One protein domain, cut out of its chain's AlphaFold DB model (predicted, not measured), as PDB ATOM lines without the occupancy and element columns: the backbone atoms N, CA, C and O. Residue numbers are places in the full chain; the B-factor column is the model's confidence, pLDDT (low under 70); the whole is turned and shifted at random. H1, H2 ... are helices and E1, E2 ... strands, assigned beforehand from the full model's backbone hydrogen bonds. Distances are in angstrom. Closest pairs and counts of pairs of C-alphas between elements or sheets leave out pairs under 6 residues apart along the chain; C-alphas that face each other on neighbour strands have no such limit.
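What this domain is: This is residues 16 to 86 of the 96 residues of an uncharacterized protein of viral metagenome (UniProt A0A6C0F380). Picture a loose arch of short helices with a small two-stranded hairpin at each end: H2, the longest helix, has H1 and H3 packed on it, the hairpin E1 and E2 sits at one end of the longest axis, and the hairpin E3 and E4, with H4 next to it, at the other. The two hairpins are separate antiparallel sheets, far from each other. The printed part has 71 residues, with four named helices and four named strands in the order H1 E1 E2 H2 H3 H4 E3 E4; the class is mixed, helices and strands. It is only just loose, close to compact, with a radius of gyration of the C-alphas of 13.7 A and spans of 41 by 30 by 18 A.

How they stand to each other: Begin with H1, residues 16 to 22, and look on to H2, residues 41 to 52. They touch at a steep tilt of 63 degrees and run the same way; their closest C-alphas, those of Arg 17 and Ala 44, are 5.1 A apart. Between them in the chain you meet E1, residues 27 to 30, and E2, residues 33 to 35, an antiparallel hairpin with N 28 and O 34 within hydrogen-bond range at 2.8 A. After H2 comes H3, residues 56 to 61; the two touch, about perpendicular at 77 degrees, and their closest C-alphas are those of Ala 49 and Ile 56, 5.6 A. H4, residues 64 to 70, is close to H2 but not clearly touching it, the closest C-alphas being those of Val 52 and Ala 70, 5.7 A. E3, residues 74 to 76, and E4, residues 83 to 85, form the second antiparallel hairpin; find N 75 and O 84 at 2.9 A, within hydrogen-bond range. The closest C-alphas of H4 and E4 are those of Trp 68 and Pro 85, 5.6 A. H1 and H4 are apart. In H1, H2, H3 and H4 every O i to N i+4 pair is within hydrogen-bond range.

Where its parts are: Find C-alpha 16 at (38.180, 0.396, 6.129), where H1 begins its 9.9 A. E1 then runs 6.9 A and E2 6.6 A. Find C-alpha 41 at (40.892, -4.742, 8.299); from there H2 runs 16.7 A to C-alpha 52. H3 covers 8.6 A, H4 10.1 A and E3 6.6 A. E4 covers 6.2 A and ends at C-alpha 85, (33.056, 15.785, 1.797).

The domain as a whole: The two C-alphas farthest apart, those of Arg 38 and Leu 79, are 42.0 A from each other. The printed part has no cut. The link from E3 to E4, six residues, is short, and the other links are tight. Look at the B-factor column: the mean pLDDT of the printed part is 81.2, and residues 76 to 82 are under 70 in this model.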
ATOM      1  N   ALA A  16      36.798  -0.082   6.240       81.12
ATOM      2  CA  ALA A  16      38.180   0.396   6.129       81.12
ATOM      3  C   ALA A  16      38.940  -0.241   4.954       81.12
ATOM      4  O   ALA A  16      39.584   0.465   4.184       81.12
ATOM      5  N   ARG A  17      38.786  -1.557   4.746       85.38
ATOM      6  CA  ARG A  17      39.397  -2.278   3.612       85.38
ATOM      7  C   ARG A  17      38.977  -1.712   2.258       85.38
ATOM      8  O   ARG A  17      39.829  -1.448   1.418       85.38
ATOM      9  N   LEU A  18      37.674  -1.534   2.050       84.31
ATOM     10  CA  LEU A  18      37.136  -1.072   0.771       84.31
ATOM     11  C   LEU A  18      37.563   0.363   0.481       84.31
ATOM     12  O   LEU A  18      37.938   0.657  -0.653       84.31
ATOM     13  N   VAL A  19      37.545   1.246   1.485       84.81
ATOM     14  CA  VAL A  19      37.992   2.626   1.268       84.81
ATOM     15  C   VAL A  19      39.511   2.706   1.090       84.81
ATOM     16  O   VAL A  19      39.950   3.413   0.191       84.81
ATOM     17  N   ALA A  20      40.316   1.916   1.806       85.94
ATOM     18  CA  ALA A  20      41.762   1.851   1.565       85.94
ATOM     19  C   ALA A  20      42.102   1.395   0.132       85.94
ATOM     20  O   ALA A  20      42.940   2.017  -0.519       85.94
ATOM     21  N   ILE A  21      41.411   0.369  -0.383       85.50
ATOM     22  CA  ILE A  21      41.565  -0.102  -1.771       85.50
ATOM     23  C   ILE A  21      41.118   0.976  -2.763       85.50
ATOM     24  O   ILE A  21      41.808   1.249  -3.742       85.50
ATOM     25  N   LYS A  22      39.971   1.620  -2.521       83.62
ATOM     26  CA  LYS A  22      39.447   2.638  -3.442       83.62
ATOM     27  C   LYS A  22      40.323   3.892  -3.500       83.62
ATOM     28  O   LYS A  22      40.366   4.547  -4.534       83.62
ATOM     29  N   LEU A  23      41.049   4.185  -2.424       83.31
ATOM     30  CA  LEU A  23      42.055   5.246  -2.363       83.31
ATOM     31  C   LEU A  23      43.439   4.813  -2.884       83.31
ATOM     32  O   LEU A  23      44.370   5.615  -2.852       83.31
ATOM     33  N   GLY A  24      43.601   3.566  -3.339       83.81
ATOM     34  CA  GLY A  24      44.874   3.038  -3.840       83.81
ATOM     35  C   GLY A  24      45.962   2.915  -2.771       83.81
ATOM     36  O   GLY A  24      47.147   2.871  -3.101       83.81
ATOM     37  N   LEU A  25      45.588   2.876  -1.487       85.06
ATOM     38  CA  LEU A  25      46.536   2.752  -0.372       85.06
ATOM     39  C   LEU A  25      47.095   1.330  -0.232       85.06
ATOM     40  O   LEU A  25      48.063   1.117   0.493       85.06
ATOM     41  N   ASP A  26      46.503   0.356  -0.921       84.69
ATOM     42  CA  ASP A  26      46.981  -1.023  -0.999       84.69
ATOM     43  C   ASP A  26      48.174  -1.202  -1.956       84.69
ATOM     44  O   ASP A  26      48.718  -2.304  -2.039       84.69
ATOM     45  N   ILE A  27      48.588  -0.149  -2.671       83.00
ATOM     46  CA  ILE A  27      49.697  -0.168  -3.632       83.00
ATOM     47  C   ILE A  27      51.025   0.116  -2.911       83.00
ATOM     48  O   ILE A  27      51.233   1.196  -2.364       83.00
ATOM     49  N   THR A  28      51.954  -0.840  -2.947       79.38
ATOM     50  CA  THR A  28      53.277  -0.750  -2.297       79.38
ATOM     51  C   THR A  28      54.372  -0.206  -3.208       79.38
ATOM     52  O   THR A  28      55.276   0.476  -2.739       79.38
ATOM     53  N   SER A  29      54.293  -0.475  -4.512       76.00
ATOM     54  CA  SER A  29      55.155   0.129  -5.533       76.00
ATOM     55  C   SER A  29      54.306   0.523  -6.729       76.00
ATOM     56  O   SER A  29      53.370  -0.198  -7.079       76.00
ATOM     57  N   ARG A  30      54.621   1.669  -7.346       74.00
ATOM     58  CA  ARG A  30      53.953   2.139  -8.571       74.00
ATOM     59  C   ARG A  30      54.529   1.491  -9.831       74.00
ATOM     60  O   ARG A  30      53.797   1.346 -10.801       74.00
ATOM     61  N   TYR A  31      55.794   1.065  -9.801       78.00
ATOM     62  CA  TYR A  31      56.475   0.442 -10.937       78.00
ATOM     63  C   TYR A  31      57.450  -0.651 -10.460       78.00
ATOM     64  O   TYR A  31      58.474  -0.318  -9.864       78.00
ATOM     65  N   PRO A  32      57.159  -1.947 -10.697       78.88
ATOM     66  CA  PRO A  32      55.874  -2.497 -11.145       78.88
ATOM     67  C   PRO A  32      54.765  -2.279 -10.098       78.88
ATOM     68  O   PRO A  32      55.051  -2.229  -8.899       78.88
ATOM     69  N   ILE A  33      53.501  -2.169 -10.536       82.12
ATOM     70  CA  ILE A  33      52.356  -2.046  -9.615       82.12
ATOM     71  C   ILE A  33      52.287  -3.307  -8.753       82.12
ATOM     72  O   ILE A  33      51.903  -4.379  -9.220       82.12
ATOM     73  N   THR A  34      52.636  -3.175  -7.478       83.00
ATOM     74  CA  THR A  34      52.512  -4.249  -6.484       83.00
ATOM     75  C   THR A  34      51.443  -3.870  -5.477       83.00
ATOM     76  O   THR A  34      51.409  -2.739  -4.998       83.00
ATOM     77  N   ARG A  35      50.538  -4.812  -5.195       83.88
ATOM     78  CA  ARG A  35      49.416  -4.629  -4.268       83.88
ATOM     79  C   ARG A  35      49.509  -5.594  -3.099       83.88
ATOM     80  O   ARG A  35      49.989  -6.723  -3.245       83.88
ATOM     81  N   ILE A  36      48.967  -5.194  -1.957       82.00
ATOM     82  CA  ILE A  36      48.839  -6.056  -0.781       82.00
ATOM     83  C   ILE A  36      47.760  -7.122  -1.052       82.00
ATOM     84  O   ILE A  36      46.565  -6.865  -0.920       82.00
ATOM     85  N   LYS A  37      48.171  -8.352  -1.400       74.62
ATOM     86  CA  LYS A  37      47.260  -9.469  -1.750       74.62
ATOM     87  C   LYS A  37      46.234  -9.821  -0.661       74.62
ATOM     88  O   LYS A  37      45.142 -10.283  -0.976       74.62
ATOM     89  N   ARG A  38      46.582  -9.649   0.619       81.56
ATOM     90  CA  ARG A  38      45.721  -9.958   1.776       81.56
ATOM     91  C   ARG A  38      45.639  -8.759   2.715       81.56
ATOM     92  O   ARG A  38      46.148  -8.798   3.829       81.56
ATOM     93  N   LEU A  39      45.018  -7.675   2.252       83.38
ATOM     94  CA  LEU A  39      44.787  -6.502   3.092       83.38
ATOM     95  C   LEU A  39      43.751  -6.835   4.173       83.38
ATOM     96  O   LEU A  39      42.566  -6.981   3.859       83.38
ATOM     97  N   THR A  40      44.192  -6.972   5.424       87.00
ATOM     98  CA  THR A  40      43.307  -7.152   6.585       87.00
ATOM     99  C   THR A  40      42.642  -5.833   6.971       87.00
ATOM    100  O   THR A  40      43.038  -4.755   6.528       87.00
ATOM    101  N   HIS A  41      41.598  -5.918   7.793       85.19
ATOM    102  CA  HIS A  41      40.892  -4.742   8.299       85.19
ATOM    103  C   HIS A  41      41.789  -3.817   9.114       85.19
ATOM    104  O   HIS A  41      41.844  -2.621   8.852       85.19
ATOM    105  N   GLU A  42      42.539  -4.393  10.048       85.62
ATOM    106  CA  GLU A  42      43.493  -3.675  10.894       85.62
ATOM    107  C   GLU A  42      44.568  -3.000  10.046       85.62
ATOM    108  O   GLU A  42      44.838  -1.813  10.216       85.62
ATOM    109  N   LYS A  43      45.093  -3.705   9.033       86.62
ATOM    110  CA  LYS A  43      46.090  -3.123   8.135       86.62
ATOM    111  C   LYS A  43      45.524  -1.982   7.295       86.62
ATOM    112  O   LYS A  43      46.219  -1.005   7.036       86.62
ATOM    113  N   ALA A  44      44.263  -2.080   6.885       87.25
ATOM    114  CA  ALA A  44      43.584  -0.992   6.195       87.25
ATOM    115  C   ALA A  44      43.395   0.232   7.107       87.25
ATOM    116  O   ALA A  44      43.618   1.354   6.657       87.25
ATOM    117  N   LEU A  45      43.042   0.030   8.381       86.81
ATOM    118  CA  LEU A  45      42.951   1.110   9.368       86.81
ATOM    119  C   LEU A  45      44.305   1.782   9.603       86.81
ATOM    120  O   LEU A  45      44.369   3.007   9.604       86.81
ATOM    121  N   GLU A  46      45.385   1.009   9.724       88.19
ATOM    122  CA  GLU A  46      46.745   1.553   9.825       88.19
ATOM    123  C   GLU A  46      47.104   2.430   8.622       88.19
ATOM    124  O   GLU A  46      47.624   3.532   8.790       88.19
ATOM    125  N   LEU A  47      46.822   1.963   7.401       89.12
ATOM    126  CA  LEU A  47      47.124   2.713   6.179       89.12
ATOM    127  C   LEU A  47      46.318   4.015   6.092       89.12
ATOM    128  O   LEU A  47      46.865   5.046   5.698       89.12
ATOM    129  N   LEU A  48      45.044   3.986   6.487       88.62
ATOM    130  CA  LEU A  48      44.180   5.168   6.514       88.62
ATOM    131  C   LEU A  48      44.615   6.167   7.593       88.62
ATOM    132  O   LEU A  48      44.763   7.353   7.298       88.62
ATOM    133  N   ALA A  49      44.900   5.697   8.807       88.50
ATOM    134  CA  ALA A  49      45.398   6.536   9.895       88.50
ATOM    135  C   ALA A  49      46.753   7.173   9.530       88.50
ATOM    136  O   ALA A  49      46.939   8.381   9.693       88.50
ATOM    137  N   LYS A  50      47.657   6.398   8.911       89.25
ATOM    138  CA  LYS A  50      48.937   6.892   8.381       89.25
ATOM    139  C   LYS A  50      48.743   7.947   7.293       89.25
ATOM    140  O   LYS A  50      49.475   8.931   7.279       89.25
ATOM    141  N   ARG A  51      47.764   7.774   6.398       87.50
ATOM    142  CA  ARG A  51      47.444   8.754   5.344       87.50
ATOM    143  C   ARG A  51      46.993  10.096   5.925       87.50
ATOM    144  O   ARG A  51      47.335  11.126   5.357       87.50
ATOM    145  N   VAL A  52      46.272  10.067   7.045       87.44
ATOM    146  CA  VAL A  52      45.806  11.254   7.784       87.44
ATOM    147  C   VAL A  52      46.866  11.801   8.759       87.44
ATOM    148  O   VAL A  52      46.716  12.902   9.280       87.44
ATOM    149  N   GLY A  53      47.956  11.066   9.006       88.00
ATOM    150  CA  GLY A  53      48.999  11.464   9.956       88.00
ATOM    151  C   GLY A  53      48.561  11.378  11.422       88.00
ATOM    152  O   GLY A  53      49.041  12.149  12.249       88.00
ATOM    153  N   LYS A  54      47.635  10.470  11.753       88.00
ATOM    154  CA  LYS A  54      47.101  10.267  13.111       88.00
ATOM    155  C   LYS A  54      47.321   8.839  13.601       88.00
ATOM    156  O   LYS A  54      47.569   7.926  12.811       88.00
ATOM    157  N   THR A  55      47.206   8.640  14.912       88.44
ATOM    158  CA  THR A  55      47.134   7.296  15.497       88.44
ATOM    159  C   THR A  55      45.790   6.639  15.157       88.44
ATOM    160  O   THR A  55      44.825   7.323  14.814       88.44
ATOM    161  N   ILE A  56      45.700   5.307  15.247       85.38
ATOM    162  CA  ILE A  56      44.439   4.576  15.034       85.38
ATOM    163  C   ILE A  56      43.309   5.073  15.958       85.38
ATOM    164  O   ILE A  56      42.235   5.364  15.430       85.38
ATOM    165  N   PRO A  57      43.489   5.198  17.292       85.25
ATOM    166  CA  PRO A  57      42.411   5.672  18.160       85.25
ATOM    167  C   PRO A  57      41.978   7.101  17.820       85.25
ATOM    168  O   PRO A  57      40.777   7.355  17.733       85.25
ATOM    169  N   ASP A  58      42.920   8.004  17.524       84.69
ATOM    170  CA  ASP A  58      42.584   9.376  17.123       84.69
ATOM    171  C   ASP A  58      41.821   9.407  15.799       84.69
ATOM    172  O   ASP A  58      40.865  10.162  15.647       84.69
ATOM    173  N   PHE A  59      42.229   8.576  14.839       84.38
ATOM    174  CA  PHE A  59      41.566   8.444  13.546       84.38
ATOM    175  C   PHE A  59      40.131   7.914  13.691       84.38
ATOM    176  O   PHE A  59      39.215   8.436  13.060       84.38
ATOM    177  N   LEU A  60      39.910   6.916  14.551       83.25
ATOM    178  CA  LEU A  60      38.576   6.367  14.823       83.25
ATOM    179  C   LEU A  60      37.675   7.346  15.593       83.25
ATOM    180  O   LEU A  60      36.452   7.280  15.460       83.25
ATOM    181  N   ALA A  61      38.262   8.258  16.369       85.38
ATOM    182  CA  ALA A  61      37.539   9.296  17.097       85.38
ATOM    183  C   ALA A  61      37.111  10.484  16.214       85.38
ATOM    184  O   ALA A  61      36.289  11.296  16.640       85.38
ATOM    185  N   MET A  62      37.638  10.603  14.990       82.75
ATOM    186  CA  MET A  62      37.315  11.728  14.113       82.75
ATOM    187  C   MET A  62      35.848  11.699  13.635       82.75
ATOM    188  O   MET A  62      35.316  10.629  13.297       82.75
ATOM    189  N   PRO A  63      35.196  12.876  13.525       84.69
ATOM    190  CA  PRO A  63      33.921  13.015  12.834       84.69
ATOM    191  C   PRO A  63      34.008  12.485  11.401       84.69
ATOM    192  O   PRO A  63      34.978  12.748  10.689       84.69
ATOM    193  N   ARG A  64      32.974  11.770  10.939       79.12
ATOM    194  CA  ARG A  64      32.988  11.103   9.620       79.12
ATOM    195  C   ARG A  64      33.337  12.050   8.454       79.12
ATOM    196  O   ARG A  64      34.024  11.634   7.526       79.12
ATOM    197  N   ASN A  65      32.889  13.306   8.511       79.88
ATOM    198  CA  ASN A  65      33.162  14.323   7.489       79.88
ATOM    199  C   ASN A  65      34.622  14.781   7.485       79.88
ATOM    200  O   ASN A  65      35.220  14.900   6.418       79.88
ATOM    201  N   ASP A  66      35.207  14.981   8.664       83.38
ATOM    202  CA  ASP A  66      36.599  15.405   8.806       83.38
ATOM    203  C   ASP A  66      37.544  14.321   8.294       83.38
ATOM    204  O   ASP A  66      38.562  14.624   7.676       83.38
ATOM    205  N   VAL A  67      37.182  13.046   8.483       84.62
ATOM    206  CA  VAL A  67      37.934  11.928   7.905       84.62
ATOM    207  C   VAL A  67      37.877  11.948   6.382       84.62
ATOM    208  O   VAL A  67      38.919  11.811   5.743       84.62
ATOM    209  N   TRP A  68      36.694  12.142   5.787       84.56
ATOM    210  CA  TRP A  68      36.566  12.284   4.333       84.56
ATOM    211  C   TRP A  68      37.447  13.427   3.805       84.56
ATOM    212  O   TRP A  68      38.188  13.215   2.851       84.56
ATOM    213  N   ILE A  69      37.454  14.597   4.455       83.25
ATOM    214  CA  ILE A  69      38.307  15.731   4.059       83.25
ATOM    215  C   ILE A  69      39.794  15.383   4.200       83.25
ATOM    216  O   ILE A  69      40.559  15.574   3.256       83.25
ATOM    217  N   ALA A  70      40.202  14.820   5.339       85.06
ATOM    218  CA  ALA A  70      41.596  14.482   5.619       85.06
ATOM    219  C   ALA A  70      42.152  13.385   4.694       85.06
ATOM    220  O   ALA A  70      43.340  13.376   4.378       85.06
ATOM    221  N   LEU A  71      41.295  12.476   4.221       84.19
ATOM    222  CA  LEU A  71      41.643  11.474   3.212       84.19
ATOM    223  C   LEU A  71      41.668  12.038   1.779       84.19
ATOM    224  O   LEU A  71      42.062  11.322   0.857       84.19
ATOM    225  N   GLY A  72      41.282  13.302   1.576       81.50
ATOM    226  CA  GLY A  72      41.188  13.941   0.260       81.50
ATOM    227  C   GLY A  72      39.887  13.636  -0.492       81.50
ATOM    228  O   GLY A  72      39.781  13.905  -1.686       81.50
ATOM    229  N   CYS A  73      38.884  13.075   0.182       83.25
ATOM    230  CA  CYS A  73      37.566  12.755  -0.364       83.25
ATOM    231  C   CYS A  73      36.613  13.948  -0.230       83.25
ATOM    232  O   CYS A  73      35.597  13.886   0.465       83.25
ATOM    233  N   TYR A  74      36.940  15.056  -0.886       82.06
ATOM    234  CA  TYR A  74      36.080  16.233  -0.940       82.06
ATOM    235  C   TYR A  74      36.008  16.786  -2.362       82.06
ATOM    236  O   TYR A  74      36.916  16.605  -3.174       82.06
ATOM    237  N   THR A  75      34.906  17.458  -2.676       72.31
ATOM    238  CA  THR A  75      34.794  18.273  -3.884       72.31
ATOM    239  C   THR A  75      34.887  19.742  -3.495       72.31
ATOM    240  O   THR A  75      34.247  20.184  -2.538       72.31
ATOM    241  N   SER A  76      35.711  20.495  -4.219       67.62
ATOM    242  CA  SER A  76      35.655  21.951  -4.213       67.62
ATOM    243  C   SER A  76      34.676  22.373  -5.304       67.62
ATOM    244  O   SER A  76      34.906  22.149  -6.494       67.62
ATOM    245  N   SER A  77      33.542  22.939  -4.899       61.97
ATOM    246  CA  SER A  77      32.678  23.620  -5.855       61.97
ATOM    247  C   SER A  77      33.313  24.972  -6.176       61.97
ATOM    248  O   SER A  77      33.616  25.715  -5.247       61.97
ATOM    249  N   PRO A  78      33.489  25.352  -7.450       61.47
ATOM    250  CA  PRO A  78      33.931  26.706  -7.786       61.47
ATOM    251  C   PRO A  78      32.921  27.785  -7.349       61.47
ATOM    252  O   PRO A  78      33.271  28.957  -7.297       61.47
ATOM    253  N   LEU A  79      31.680  27.398  -7.015       61.94
ATOM    254  CA  LEU A  79      30.597  28.302  -6.611       61.94
ATOM    255  C   LEU A  79      30.433  28.442  -5.089       61.94
ATOM    256  O   LEU A  79      29.699  29.317  -4.641       61.94
ATOM    257  N   LEU A  80      31.074  27.589  -4.285       57.94
ATOM    258  CA  LEU A  80      30.988  27.644  -2.826       57.94
ATOM    259  C   LEU A  80      32.380  27.415  -2.221       57.94
ATOM    260  O   LEU A  80      32.987  26.387  -2.513       57.94
ATOM    261  N   PRO A  81      32.862  28.276  -1.305       57.53
ATOM    262  CA  PRO A  81      34.152  28.093  -0.626       57.53
ATOM    263  C   PRO A  81      34.175  26.898   0.350       57.53
ATOM    264  O   PRO A  81      35.144  26.699   1.077       57.53
ATOM    265  N   LEU A  82      33.107  26.097   0.393       65.00
ATOM    266  CA  LEU A  82      32.949  24.960   1.288       65.00
ATOM    267  C   LEU A  82      33.444  23.676   0.620       65.00
ATOM    268  O   LEU A  82      32.943  23.263  -0.428       65.00
ATOM    269  N   MET A  83      34.404  23.015   1.270       70.88
ATOM    270  CA  MET A  83      34.760  21.635   0.956       70.88
ATOM    271  C   MET A  83      33.565  20.743   1.275       70.88
ATOM    272  O   MET A  83      33.182  20.606   2.437       70.88
ATOM    273  N   VAL A  84      32.975  20.134   0.249       77.25
ATOM    274  CA  VAL A  84      31.880  19.183   0.443       77.25
ATOM    275  C   VAL A  84      32.490  17.782   0.503       77.25
ATOM    276  O   VAL A  84      32.947  17.283  -0.533       77.25
ATOM    277  N   PRO A  85      32.555  17.145   1.686       76.88
ATOM    278  CA  PRO A  85      33.056  15.785   1.797       76.88
ATOM    279  C   PRO A  85      32.130  14.814   1.064       76.88
ATOM    280  O   PRO A  85      30.906  14.956   1.100       76.88
ATOM    281  N   TYR A  86      32.705  13.792   0.439       76.19
ATOM    282  CA  TYR A  86      31.955  12.690  -0.148       76.19
ATOM    283  C   TYR A  86      32.471  11.353   0.371       76.19
ATOM    284  O   TYR A  86      33.643  11.191   0.699       76.19
TER     285      TYR A  86